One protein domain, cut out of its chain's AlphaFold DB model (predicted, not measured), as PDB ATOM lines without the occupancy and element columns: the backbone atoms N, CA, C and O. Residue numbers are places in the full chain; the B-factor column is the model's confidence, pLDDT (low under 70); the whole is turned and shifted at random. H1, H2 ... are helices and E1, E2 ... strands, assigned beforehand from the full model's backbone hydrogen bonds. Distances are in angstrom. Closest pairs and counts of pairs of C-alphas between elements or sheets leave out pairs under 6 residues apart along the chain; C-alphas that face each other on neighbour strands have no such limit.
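AT A GLANCE: This is residues 256 to 332 of the 345 residues of an uncharacterized protein of Gonium pectorale (UniProt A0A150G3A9). A twisted wall of four strands, with the long hairpin of E3 and E4 and the short hairpin of E1 and E2 side by side, has the helix H2 over one face and the short helix H1 packed near E1 and E4. The loop that joins E3 to E4, residues 304 to 319, lengthens the model at the end away from H2. The 77 printed residues include two named helices and four named strands in the order H1, E1, E2, H2, E3, E4; the sheet runs E2, E1, E4, E3 and is mixed. The class is mixed, helices and strands, though under half of the residues are in named elements. The whole is only just compact, close to loose, with a radius of gyration of the C-alphas of 13.6 A and spans of 39 by 24 by 20 A.

IN THESE COORDINATES: H1, residues 256 to 260, begins with C-alpha 256 at (-0.540, 44.121, 44.784). E1 is residues 264 to 266 and E2 residues 279 to 281. H2, residues 283 to 292, is 14.4 A long and begins with C-alpha 283 at (-2.118, 28.405, 43.433). E3, residues 297 to 303, and E4, residues 320 to 326, are each 19.5 A long; E4 ends with C-alpha 326 at (-3.025, 33.042, 27.636).

HOW THE PARTS SIT: From edge to edge of the sheet the strands' lines turn by 103 degrees. E2 and E1, a hairpin, are antiparallel at 135 degrees, with N 266 and O 279 2.8 A apart, within hydrogen-bond range. E1 and E4 are parallel at 32 degrees, with N 324 and O 265 at 2.8 A. E4 and E3, a hairpin, are antiparallel at 153 degrees, with N 300 and O 323 at 2.8 A. H2 is on the sheet at a height of 9.4 A, in two layers, a helix on one face of a sheet. It lies over E4 and only just over E3, on which 3 of its C-alphas fall; the closest C-alphas of H2 and E4, Val 286 and Leu 324, are 7.6 A apart. E2, H2 and E3 form a split strand-helix-strand unit, two strands of one sheet joined through a helix, with E1 and E4 between them in the sheet, and its crossover is right-handed. H1 is on the sheet at a height of 6.3 A; its closest C-alpha to E4 is that of Ala 259, 4.9 A from that of Leu 321. H1 and H2 are apart. In H1 and H2 every O i to N i+4 pair is within hydrogen-bond range.

THE WHOLE: The two C-alphas farthest apart, those of Ala 292 and Asn 309, are 41.0 A apart. The printed part has no cut. The links from E1 to E2 and from E3 to E4 are long. The mean pLDDT of the printed part is 93.0, and residues 271 to 275 are under 70.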
ATOM      1  N   GLN A 256      -1.437  43.921  43.639       96.88
ATOM      2  CA  GLN A 256      -0.540  44.121  44.784       96.88
ATOM      3  C   GLN A 256      -1.012  43.302  45.992       96.88
ATOM      4  O   GLN A 256      -0.243  42.542  46.581       96.88
ATOM      5  N   GLN A 257      -2.304  43.386  46.329       95.50
ATOM      6  CA  GLN A 257      -2.855  42.613  47.440       95.50
ATOM      7  C   GLN A 257      -2.840  41.107  47.154       95.50
ATOM      8  O   GLN A 257      -2.620  40.314  48.069       95.50
ATOM      9  N   CYS A 258      -3.063  40.702  45.901       97.25
ATOM     10  CA  CYS A 258      -2.997  39.299  45.506       97.25
ATOM     11  C   CYS A 258      -1.593  38.711  45.709       97.25
ATOM     12  O   CYS A 258      -1.463  37.644  46.312       97.25
ATOM     13  N   ALA A 259      -0.561  39.437  45.271       97.38
ATOM     14  CA  ALA A 259       0.841  39.073  45.458       97.38
ATOM     15  C   ALA A 259       1.188  38.893  46.943       97.38
ATOM     16  O   ALA A 259       1.679  37.841  47.348       97.38
ATOM     17  N   LEU A 260       0.841  39.876  47.782       96.12
ATOM     18  CA  LEU A 260       1.136  39.847  49.220       96.12
ATOM     19  C   LEU A 260       0.419  38.722  49.977       96.12
ATOM     20  O   LEU A 260       0.897  38.268  51.014       96.12
ATOM     21  N   LEU A 261      -0.724  38.254  49.469       95.62
ATOM     22  CA  LEU A 261      -1.451  37.109  50.024       95.62
ATOM     23  C   LEU A 261      -0.970  35.758  49.467       95.62
ATOM     24  O   LEU A 261      -1.555  34.723  49.789       95.62
ATOM     25  N   GLY A 262       0.070  35.746  48.627       96.75
ATOM     26  CA  GLY A 262       0.604  34.536  48.002       96.75
ATOM     27  C   GLY A 262      -0.302  33.940  46.921       96.75
ATOM     28  O   GLY A 262      -0.134  32.772  46.554       96.75
ATOM     29  N   GLY A 263      -1.267  34.714  46.418       97.50
ATOM     30  CA  GLY A 263      -2.150  34.320  45.326       97.50
ATOM     31  C   GLY A 263      -1.455  34.310  43.963       97.50
ATOM     32  O   GLY A 263      -0.251  34.546  43.842       97.50
ATOM     33  N   ILE A 264      -2.236  34.017  42.924       98.25
ATOM     34  CA  ILE A 264      -1.852  34.206  41.522       98.25
ATOM     35  C   ILE A 264      -2.903  35.106  40.885       98.25
ATOM     36  O   ILE A 264      -4.099  34.882  41.067       98.25
ATOM     37  N   TRP A 265      -2.475  36.126  40.153       97.62
ATOM     38  CA  TRP A 265      -3.395  36.965  39.399       97.62
ATOM     39  C   TRP A 265      -3.744  36.309  38.075       97.62
ATOM     40  O   TRP A 265      -2.872  36.051  37.259       97.62
ATOM     41  N   ASP A 266      -5.016  36.022  37.850       96.12
ATOM     42  CA  ASP A 266      -5.502  35.513  36.579       96.12
ATOM     43  C   ASP A 266      -5.941  36.667  35.678       96.12
ATOM     44  O   ASP A 266      -6.996  37.266  35.895       96.12
ATOM     45  N   ASP A 267      -5.128  36.948  34.660       94.31
ATOM     46  CA  ASP A 267      -5.385  37.915  33.587       94.31
ATOM     47  C   ASP A 267      -5.630  37.208  32.237       94.31
ATOM     48  O   ASP A 267      -5.551  37.819  31.172       94.31
ATOM     49  N   SER A 268      -5.935  35.901  32.251       92.19
ATOM     50  CA  SER A 268      -6.127  35.103  31.029       92.19
ATOM     51  C   SER A 268      -7.400  35.445  30.253       92.19
ATOM     52  O   SER A 268      -7.523  35.091  29.081       92.19
ATOM     53  N   VAL A 269      -8.349  36.150  30.871       82.25
ATOM     54  CA  VAL A 269      -9.643  36.467  30.264       82.25
ATOM     55  C   VAL A 269      -9.956  37.956  30.416       82.25
ATOM     56  O   VAL A 269     -10.820  38.358  31.191       82.25
ATOM     57  N   MET A 270      -9.256  38.794  29.649       71.81
ATOM     58  CA  MET A 270      -9.413  40.251  29.726       71.81
ATOM     59  C   MET A 270     -10.728  40.777  29.144       71.81
ATOM     60  O   MET A 270     -11.152  41.861  29.519       71.81
ATOM     61  N   SER A 271     -11.362  40.056  28.216       67.44
ATOM     62  CA  SER A 271     -12.471  40.586  27.410       67.44
ATOM     63  C   SER A 271     -13.870  40.195  27.898       67.44
ATOM     64  O   SER A 271     -14.858  40.738  27.401       67.44
ATOM     65  N   LEU A 272     -13.989  39.270  28.859       67.19
ATOM     66  CA  LEU A 272     -15.296  38.881  29.393       67.19
ATOM     67  C   LEU A 272     -15.709  39.814  30.538       67.19
ATOM     68  O   LEU A 272     -14.907  40.044  31.438       67.19
ATOM     69  N   PRO A 273     -16.976  40.270  30.592       63.75
ATOM     70  CA  PRO A 273     -17.458  41.145  31.666       63.75
ATOM     71  C   PRO A 273     -17.223  40.604  33.086       63.75
ATOM     72  O   PRO A 273     -17.049  41.375  34.020       63.75
ATOM     73  N   GLN A 274     -17.210  39.277  33.250       61.00
ATOM     74  CA  GLN A 274     -17.093  38.597  34.548       61.00
ATOM     75  C   GLN A 274     -15.658  38.570  35.093       61.00
ATOM     76  O   GLN A 274     -15.450  38.425  36.292       61.00
ATOM     77  N   SER A 275     -14.674  38.703  34.207       64.69
ATOM     78  CA  SER A 275     -13.241  38.640  34.505       64.69
ATOM     79  C   SER A 275     -12.512  39.884  34.000       64.69
ATOM     80  O   SER A 275     -11.285  39.895  33.920       64.69
ATOM     81  N   PHE A 276     -13.261  40.934  33.645       74.94
ATOM     82  CA  PHE A 276     -12.707  42.161  33.097       74.94
ATOM     83  C   PHE A 276     -11.733  42.747  34.117       74.94
ATOM     84  O   PHE A 276     -12.114  43.047  35.252       74.94
ATOM     85  N   GLY A 277     -10.476  42.910  33.709       83.94
ATOM     86  CA  GLY A 277      -9.407  43.393  34.577       83.94
ATOM     87  C   GLY A 277      -8.752  42.330  35.462       83.94
ATOM     88  O   GLY A 277      -7.873  42.702  36.225       83.94
ATOM     89  N   GLY A 278      -9.106  41.052  35.355       92.31
ATOM     90  CA  GLY A 278      -8.458  39.961  36.082       92.31
ATOM     91  C   GLY A 278      -8.954  39.761  37.518       92.31
ATOM     92  O   GLY A 278      -9.799  40.503  38.030       92.31
ATOM     93  N   SER A 279      -8.464  38.697  38.156       94.19
ATOM     94  CA  SER A 279      -8.880  38.290  39.505       94.19
ATOM     95  C   SER A 279      -7.765  37.578  40.269       94.19
ATOM     96  O   SER A 279      -6.865  37.004  39.667       94.19
ATOM     97  N   CYS A 280      -7.831  37.581  41.601       95.44
ATOM     98  CA  CYS A 280      -6.903  36.800  42.417       95.44
ATOM     99  C   CYS A 280      -7.423  35.370  42.603       95.44
ATOM    100  O   CYS A 280      -8.534  35.173  43.094       95.44
ATOM    101  N   VAL A 281      -6.614  34.375  42.244       96.00
ATOM    102  CA  VAL A 281      -6.947  32.948  42.331       96.00
ATOM    103  C   VAL A 281      -5.926  32.182  43.172       96.00
ATOM    104  O   VAL A 281      -4.815  32.644  43.439       96.00
ATOM    105  N   SER A 282      -6.307  30.983  43.615       97.12
ATOM    106  CA  SER A 282      -5.418  30.116  44.390       97.12
ATOM    107  C   SER A 282      -4.374  29.431  43.507       97.12
ATOM    108  O   SER A 282      -4.647  29.059  42.364       97.12
ATOM    109  N   VAL A 283      -3.201  29.162  44.086       97.75
ATOM    110  CA  VAL A 283      -2.118  28.405  43.433       97.75
ATOM    111  C   VAL A 283      -2.608  27.045  42.923       97.75
ATOM    112  O   VAL A 283      -2.293  26.651  41.804       97.75
ATOM    113  N   LYS A 284      -3.438  26.349  43.713       97.62
ATOM    114  CA  LYS A 284      -4.018  25.053  43.334       97.62
ATOM    115  C   LYS A 284      -4.876  25.152  42.068       97.62
ATOM    116  O   LYS A 284      -4.699  24.344  41.165       97.62
ATOM    117  N   SER A 285      -5.759  26.152  41.988       96.69
ATOM    118  CA  SER A 285      -6.632  26.365  40.821       96.69
ATOM    119  C   SER A 285      -5.823  26.557  39.534       96.69
ATOM    120  O   SER A 285      -6.127  25.962  38.501       96.69
ATOM    121  N   VAL A 286      -4.739  27.333  39.608       97.44
ATOM    122  CA  VAL A 286      -3.842  27.556  38.466       97.44
ATOM    123  C   VAL A 286      -3.087  26.287  38.090       97.44
ATOM    124  O   VAL A 286      -3.056  25.934  36.914       97.44
ATOM    125  N   ALA A 287      -2.541  25.560  39.070       97.75
ATOM    126  CA  ALA A 287      -1.844  24.300  38.822       97.75
ATOM    127  C   ALA A 287      -2.750  23.262  38.137       97.75
ATOM    128  O   ALA A 287      -2.320  22.586  37.203       97.75
ATOM    129  N   ASP A 288      -4.014  23.161  38.557       97.56
ATOM    130  CA  ASP A 288      -4.987  22.257  37.941       97.56
ATOM    131  C   ASP A 288      -5.333  22.690  36.502       97.56
ATOM    132  O   ASP A 288      -5.366  21.846  35.602       97.56
ATOM    133  N   ARG A 289      -5.497  23.997  36.240       96.12
ATOM    134  CA  ARG A 289      -5.733  24.535  34.884       96.12
ATOM    135  C   ARG A 289      -4.552  24.325  33.942       96.12
ATOM    136  O   ARG A 289      -4.765  23.912  32.804       96.12
ATOM    137  N   MET A 290      -3.330  24.591  34.399       97.38
ATOM    138  CA  MET A 290      -2.120  24.388  33.596       97.38
ATOM    139  C   MET A 290      -1.867  22.900  33.332       97.38
ATOM    140  O   MET A 290      -1.442  22.546  32.242       97.38
ATOM    141  N   ARG A 291      -2.200  22.003  34.273       97.62
ATOM    142  CA  ARG A 291      -2.139  20.551  34.032       97.62
ATOM    143  C   ARG A 291      -3.145  20.100  32.970       97.62
ATOM    144  O   ARG A 291      -2.816  19.252  32.149       97.62
ATOM    145  N   ALA A 292      -4.362  20.645  32.997       97.44
ATOM    146  CA  ALA A 292      -5.404  20.320  32.023       97.44
ATOM    147  C   ALA A 292      -5.131  20.915  30.628       97.44
ATOM    148  O   ALA A 292      -5.545  20.337  29.624       97.44
ATOM    149  N   HIS A 293      -4.443  22.059  30.561       96.50
ATOM    150  CA  HIS A 293      -4.179  22.800  29.325       96.50
ATOM    151  C   HIS A 293      -2.756  23.398  29.311       96.50
ATOM    152  O   HIS A 293      -2.612  24.620  29.419       96.50
ATOM    153  N   PRO A 294      -1.704  22.568  29.175       95.62
ATOM    154  CA  PRO A 294      -0.312  23.001  29.345       95.62
ATOM    155  C   PRO A 294       0.141  24.049  28.324       95.62
ATOM    156  O   PRO A 294       0.913  24.932  28.676       95.62
ATOM    157  N   ASP A 295      -0.389  24.007  27.101       96.38
ATOM    158  CA  ASP A 295       0.004  24.928  26.025       96.38
ATOM    159  C   ASP A 295      -0.895  26.174  25.928       96.38
ATOM    160  O   ASP A 295      -0.644  27.079  25.131       96.38
ATOM    161  N   LEU A 296      -1.987  26.221  26.700       95.44
ATOM    162  CA  LEU A 296      -2.953  27.322  26.629       95.44
ATOM    163  C   LEU A 296      -2.528  28.514  27.487       95.44
ATOM    164  O   LEU A 296      -2.821  29.662  27.142       95.44
ATOM    165  N   TYR A 297      -1.867  28.239  28.606       96.94
ATOM    166  CA  TYR A 297      -1.552  29.229  29.620       96.94
ATOM    167  C   TYR A 297      -0.053  29.354  29.834       96.94
ATOM    168  O   TYR A 297       0.670  28.364  29.817       96.94
ATOM    169  N   GLU A 298       0.386  30.569  30.131       97.12
ATOM    170  CA  GLU A 298       1.715  30.825  30.671       97.12
ATOM    171  C   GLU A 298       1.593  31.543  32.017       97.12
ATOM    172  O   GLU A 298       0.659  32.321  32.243       97.12
ATOM    173  N   LEU A 299       2.527  31.240  32.918       98.19
ATOM    174  CA  LEU A 299       2.641  31.873  34.224       98.19
ATOM    175  C   LEU A 299       3.873  32.773  34.208       98.19
ATOM    176  O   LEU A 299       4.984  32.292  33.999       98.19
ATOM    177  N   LEU A 300       3.659  34.064  34.423       98.12
ATOM    178  CA  LEU A 300       4.716  35.056  34.539       98.12
ATOM    179  C   LEU A 300       5.002  35.380  35.999       98.12
ATOM    180  O   LEU A 300       4.098  35.347  36.834       98.12
ATOM    181  N   GLU A 301       6.239  35.772  36.269       98.25
ATOM    182  CA  GLU A 301       6.676  36.386  37.519       98.25
ATOM    183  C   GLU A 301       7.155  37.798  37.189       98.25
ATOM    184  O   GLU A 301       8.042  37.975  36.355       98.25
ATOM    185  N   LEU A 302       6.517  38.806  37.781       97.31
ATOM    186  CA  LEU A 302       6.808  40.213  37.508       97.31
ATOM    187  C   LEU A 302       6.784  41.030  38.796       97.31
ATOM    188  O   LEU A 302       5.975  40.779  39.687       97.31
ATOM    189  N   ASN A 303       7.642  42.042  38.886       98.06
ATOM    190  CA  ASN A 303       7.562  43.026  39.961       98.06
ATOM    191  C   ASN A 303       6.440  43.999  39.632       98.06
ATOM    192  O   ASN A 303       6.447  44.565  38.545       98.06
ATOM    193  N   VAL A 304       5.475  44.194  40.529       97.50
ATOM    194  CA  VAL A 304       4.402  45.167  40.290       97.50
ATOM    195  C   VAL A 304       4.805  46.559  40.739       97.50
ATOM    196  O   VAL A 304       5.466  46.716  41.764       97.50
ATOM    197  N   THR A 305       4.333  47.578  40.024       96.75
ATOM    198  CA  THR A 305       4.386  48.964  40.506       96.75
ATOM    199  C   THR A 305       3.657  49.091  41.843       96.75
ATOM    200  O   THR A 305       2.550  48.556  42.001       96.75
ATOM    201  N   PHE A 306       4.236  49.846  42.775       97.19
ATOM    202  CA  PHE A 306       3.597  50.217  44.032       97.19
ATOM    203  C   PHE A 306       4.160  51.533  44.576       97.19
ATOM    204  O   PHE A 306       5.278  51.929  44.260       97.19
ATOM    205  N   ASP A 307       3.378  52.216  45.408       97.19
ATOM    206  CA  ASP A 307       3.849  53.333  46.222       97.19
ATOM    207  C   ASP A 307       4.408  52.787  47.550       97.19
ATOM    208  O   ASP A 307       3.630  52.271  48.363       97.19
ATOM    209  N   PRO A 308       5.723  52.913  47.817       96.06
ATOM    210  CA  PRO A 308       6.332  52.423  49.053       96.06
ATOM    211  C   PRO A 308       5.822  53.150  50.304       96.06
ATOM    212  O   PRO A 308       5.946  52.635  51.413       96.06
ATOM    213  N   ASN A 309       5.228  54.336  50.163       96.25
ATOM    214  CA  ASN A 309       4.719  55.110  51.294       96.25
ATOM    215  C   ASN A 309       3.277  54.756  51.680       96.25
ATOM    216  O   ASN A 309       2.793  55.270  52.692       96.25
ATOM    217  N   SER A 310       2.620  53.889  50.906       95.88
ATOM    218  CA  SER A 310       1.248  53.435  51.130       95.88
ATOM    219  C   SER A 310       1.216  51.987  51.624       95.88
ATOM    220  O   SER A 310       2.094  51.187  51.312       95.88
ATOM    221  N   PHE A 311       0.207  51.643  52.423       95.81
ATOM    222  CA  PHE A 311      -0.071  50.317  52.986       95.81
ATOM    223  C   PHE A 311       1.124  49.655  53.694       95.81
ATOM    224  O   PHE A 311       1.219  48.430  53.767       95.81
ATOM    225  N   ASN A 312       2.032  50.468  54.246       92.12
ATOM    226  CA  ASN A 312       3.307  50.039  54.830       92.12
ATOM    227  C   ASN A 312       4.191  49.228  53.861       92.12
ATOM    228  O   ASN A 312       4.965  48.370  54.286       92.12
ATOM    229  N   TYR A 313       4.119  49.507  52.560       94.25
ATOM    230  CA  TYR A 313       4.931  48.810  51.567       94.25
ATOM    231  C   TYR A 313       6.420  49.171  51.615       94.25
ATOM    232  O   TYR A 313       7.217  48.473  51.004       94.25
ATOM    233  N   ALA A 314       6.830  50.158  52.418       93.56
ATOM    234  CA  ALA A 314       8.230  50.538  52.624       93.56
ATOM    235  C   ALA A 314       9.136  49.382  53.092       93.56
ATOM    236  O   ALA A 314      10.345  49.432  52.888       93.56
ATOM    237  N   SER A 315       8.575  48.339  53.717       93.81
ATOM    238  CA  SER A 315       9.329  47.137  54.099       93.81
ATOM    239  C   SER A 315       9.625  46.191  52.928       93.81
ATOM    240  O   SER A 315      10.339  45.208  53.112       93.81
ATOM    241  N   HIS A 316       9.067  46.449  51.745       94.88
ATOM    242  CA  HIS A 316       9.212  45.617  50.558       94.88
ATOM    243  C   HIS A 316      10.127  46.324  49.561       94.88
ATOM    244  O   HIS A 316       9.865  47.451  49.148       94.88
ATOM    245  N   LYS A 317      11.207  45.651  49.150       95.06
ATOM    246  CA  LYS A 317      12.073  46.145  48.068       95.06
ATOM    247  C   LYS A 317      11.367  46.059  46.711       95.06
ATOM    248  O   LYS A 317      11.572  46.910  45.857       95.06
ATOM    249  N   PHE A 318      10.566  45.015  46.531       96.62
ATOM    250  CA  PHE A 318       9.707  44.761  45.381       96.62
ATOM    251  C   PHE A 318       8.505  43.930  45.845       96.62
ATOM    252  O   PHE A 318       8.574  43.264  46.882       96.62
ATOM    253  N   ILE A 319       7.408  43.974  45.087       97.56
ATOM    254  CA  ILE A 319       6.248  43.098  45.269       97.56
ATOM    255  C   ILE A 319       6.188  42.187  44.043       97.56
ATOM    256  O   ILE A 319       5.899  42.650  42.942       97.56
ATOM    257  N   GLU A 320       6.488  40.905  44.226       98.19
ATOM    258  CA  GLU A 320       6.497  39.921  43.142       98.19
ATOM    259  C   GLU A 320       5.093  39.347  42.923       98.19
ATOM    260  O   GLU A 320       4.486  38.765  43.825       98.19
ATOM    261  N   LEU A 321       4.574  39.505  41.711       98.31
ATOM    262  CA  LEU A 321       3.306  38.954  41.276       98.31
ATOM    263  C   LEU A 321       3.530  37.757  40.359       98.31
ATOM    264  O   LEU A 321       4.108  37.882  39.282       98.31
ATOM    265  N   ARG A 322       2.936  36.624  40.732       98.62
ATOM    266  CA  ARG A 322       2.675  35.527  39.798       98.62
ATOM    267  C   ARG A 322       1.396  35.823  39.032       98.62
ATOM    268  O   ARG A 322       0.347  36.014  39.653       98.62
ATOM    269  N   CYS A 323       1.467  35.853  37.708       98.19
ATOM    270  CA  CYS A 323       0.351  36.228  36.850       98.19
ATOM    271  C   CYS A 323       0.115  35.202  35.736       98.19
ATOM    272  O   CYS A 323       1.001  34.920  34.934       98.19
ATOM    273  N   LEU A 324      -1.086  34.626  35.703       97.69
ATOM    274  CA  LEU A 324      -1.538  33.680  34.691       97.69
ATOM    275  C   LEU A 324      -2.167  34.436  33.520       97.69
ATOM    276  O   LEU A 324      -3.073  35.246  33.719       97.69
ATOM    277  N   ARG A 325      -1.770  34.104  32.293       95.69
ATOM    278  CA  ARG A 325      -2.417  34.609  31.072       95.69
ATOM    279  C   ARG A 325      -2.441  33.563  29.961       95.69
ATOM    280  O   ARG A 325      -1.904  32.470  30.117       95.69
ATOM    281  N   LEU A 326      -3.080  33.887  28.835       95.31
ATOM    282  CA  LEU A 326      -3.025  33.042  27.636       95.31
ATOM    283  C   LEU A 326      -1.641  33.124  26.988       95.31
ATOM    284  O   LEU A 326      -1.167  34.231  26.730       95.31
ATOM    285  N   ALA A 327      -1.055  31.977  26.643       95.31
ATOM    286  CA  ALA A 327       0.233  31.915  25.947       95.31
ATOM    287  C   ALA A 327       0.152  32.492  24.519       95.31
ATOM    288  O   ALA A 327       1.078  33.131  24.019       95.31
ATOM    289  N   ASN A 328      -0.991  32.317  23.845       93.88
ATOM    290  CA  ASN A 328      -1.211  32.864  22.509       93.88
ATOM    291  C   ASN A 328      -1.697  34.323  22.570       93.88
ATOM    292  O   ASN A 328      -2.877  34.590  22.819       93.88
ATOM    293  N   ARG A 329      -0.804  35.260  22.225       91.88
ATOM    294  CA  ARG A 329      -1.079  36.710  22.197       91.88
ATOM    295  C   ARG A 329      -2.262  37.112  21.324       91.88
ATOM    296  O   ARG A 329      -2.962  38.070  21.640       91.88
ATOM    297  N   SER A 330      -2.526  36.374  20.242       89.38
ATOM    298  CA  SER A 330      -3.665  36.677  19.365       89.38
ATOM    299  C   SER A 330      -5.016  36.540  20.076       89.38
ATOM    300  O   SER A 330      -5.988  37.141  19.625       89.38
ATOM    301  N   GLY A 331      -5.082  35.800  21.192       86.00
ATOM    302  CA  GLY A 331      -6.287  35.614  21.999       86.00
ATOM    303  C   GLY A 331      -6.568  36.731  23.010       86.00
ATOM    304  O   GLY A 331      -7.688  36.808  23.507       86.00
ATOM    305  N   TRP A 332      -5.608  37.614  23.308       86.56
ATOM    306  CA  TRP A 332      -5.735  38.597  24.399       86.56
ATOM    307  C   TRP A 332      -6.862  39.611  24.184       86.56
ATOM    308  O   TRP A 332      -7.562  39.983  25.123       86.56
TER     309      TRP A 332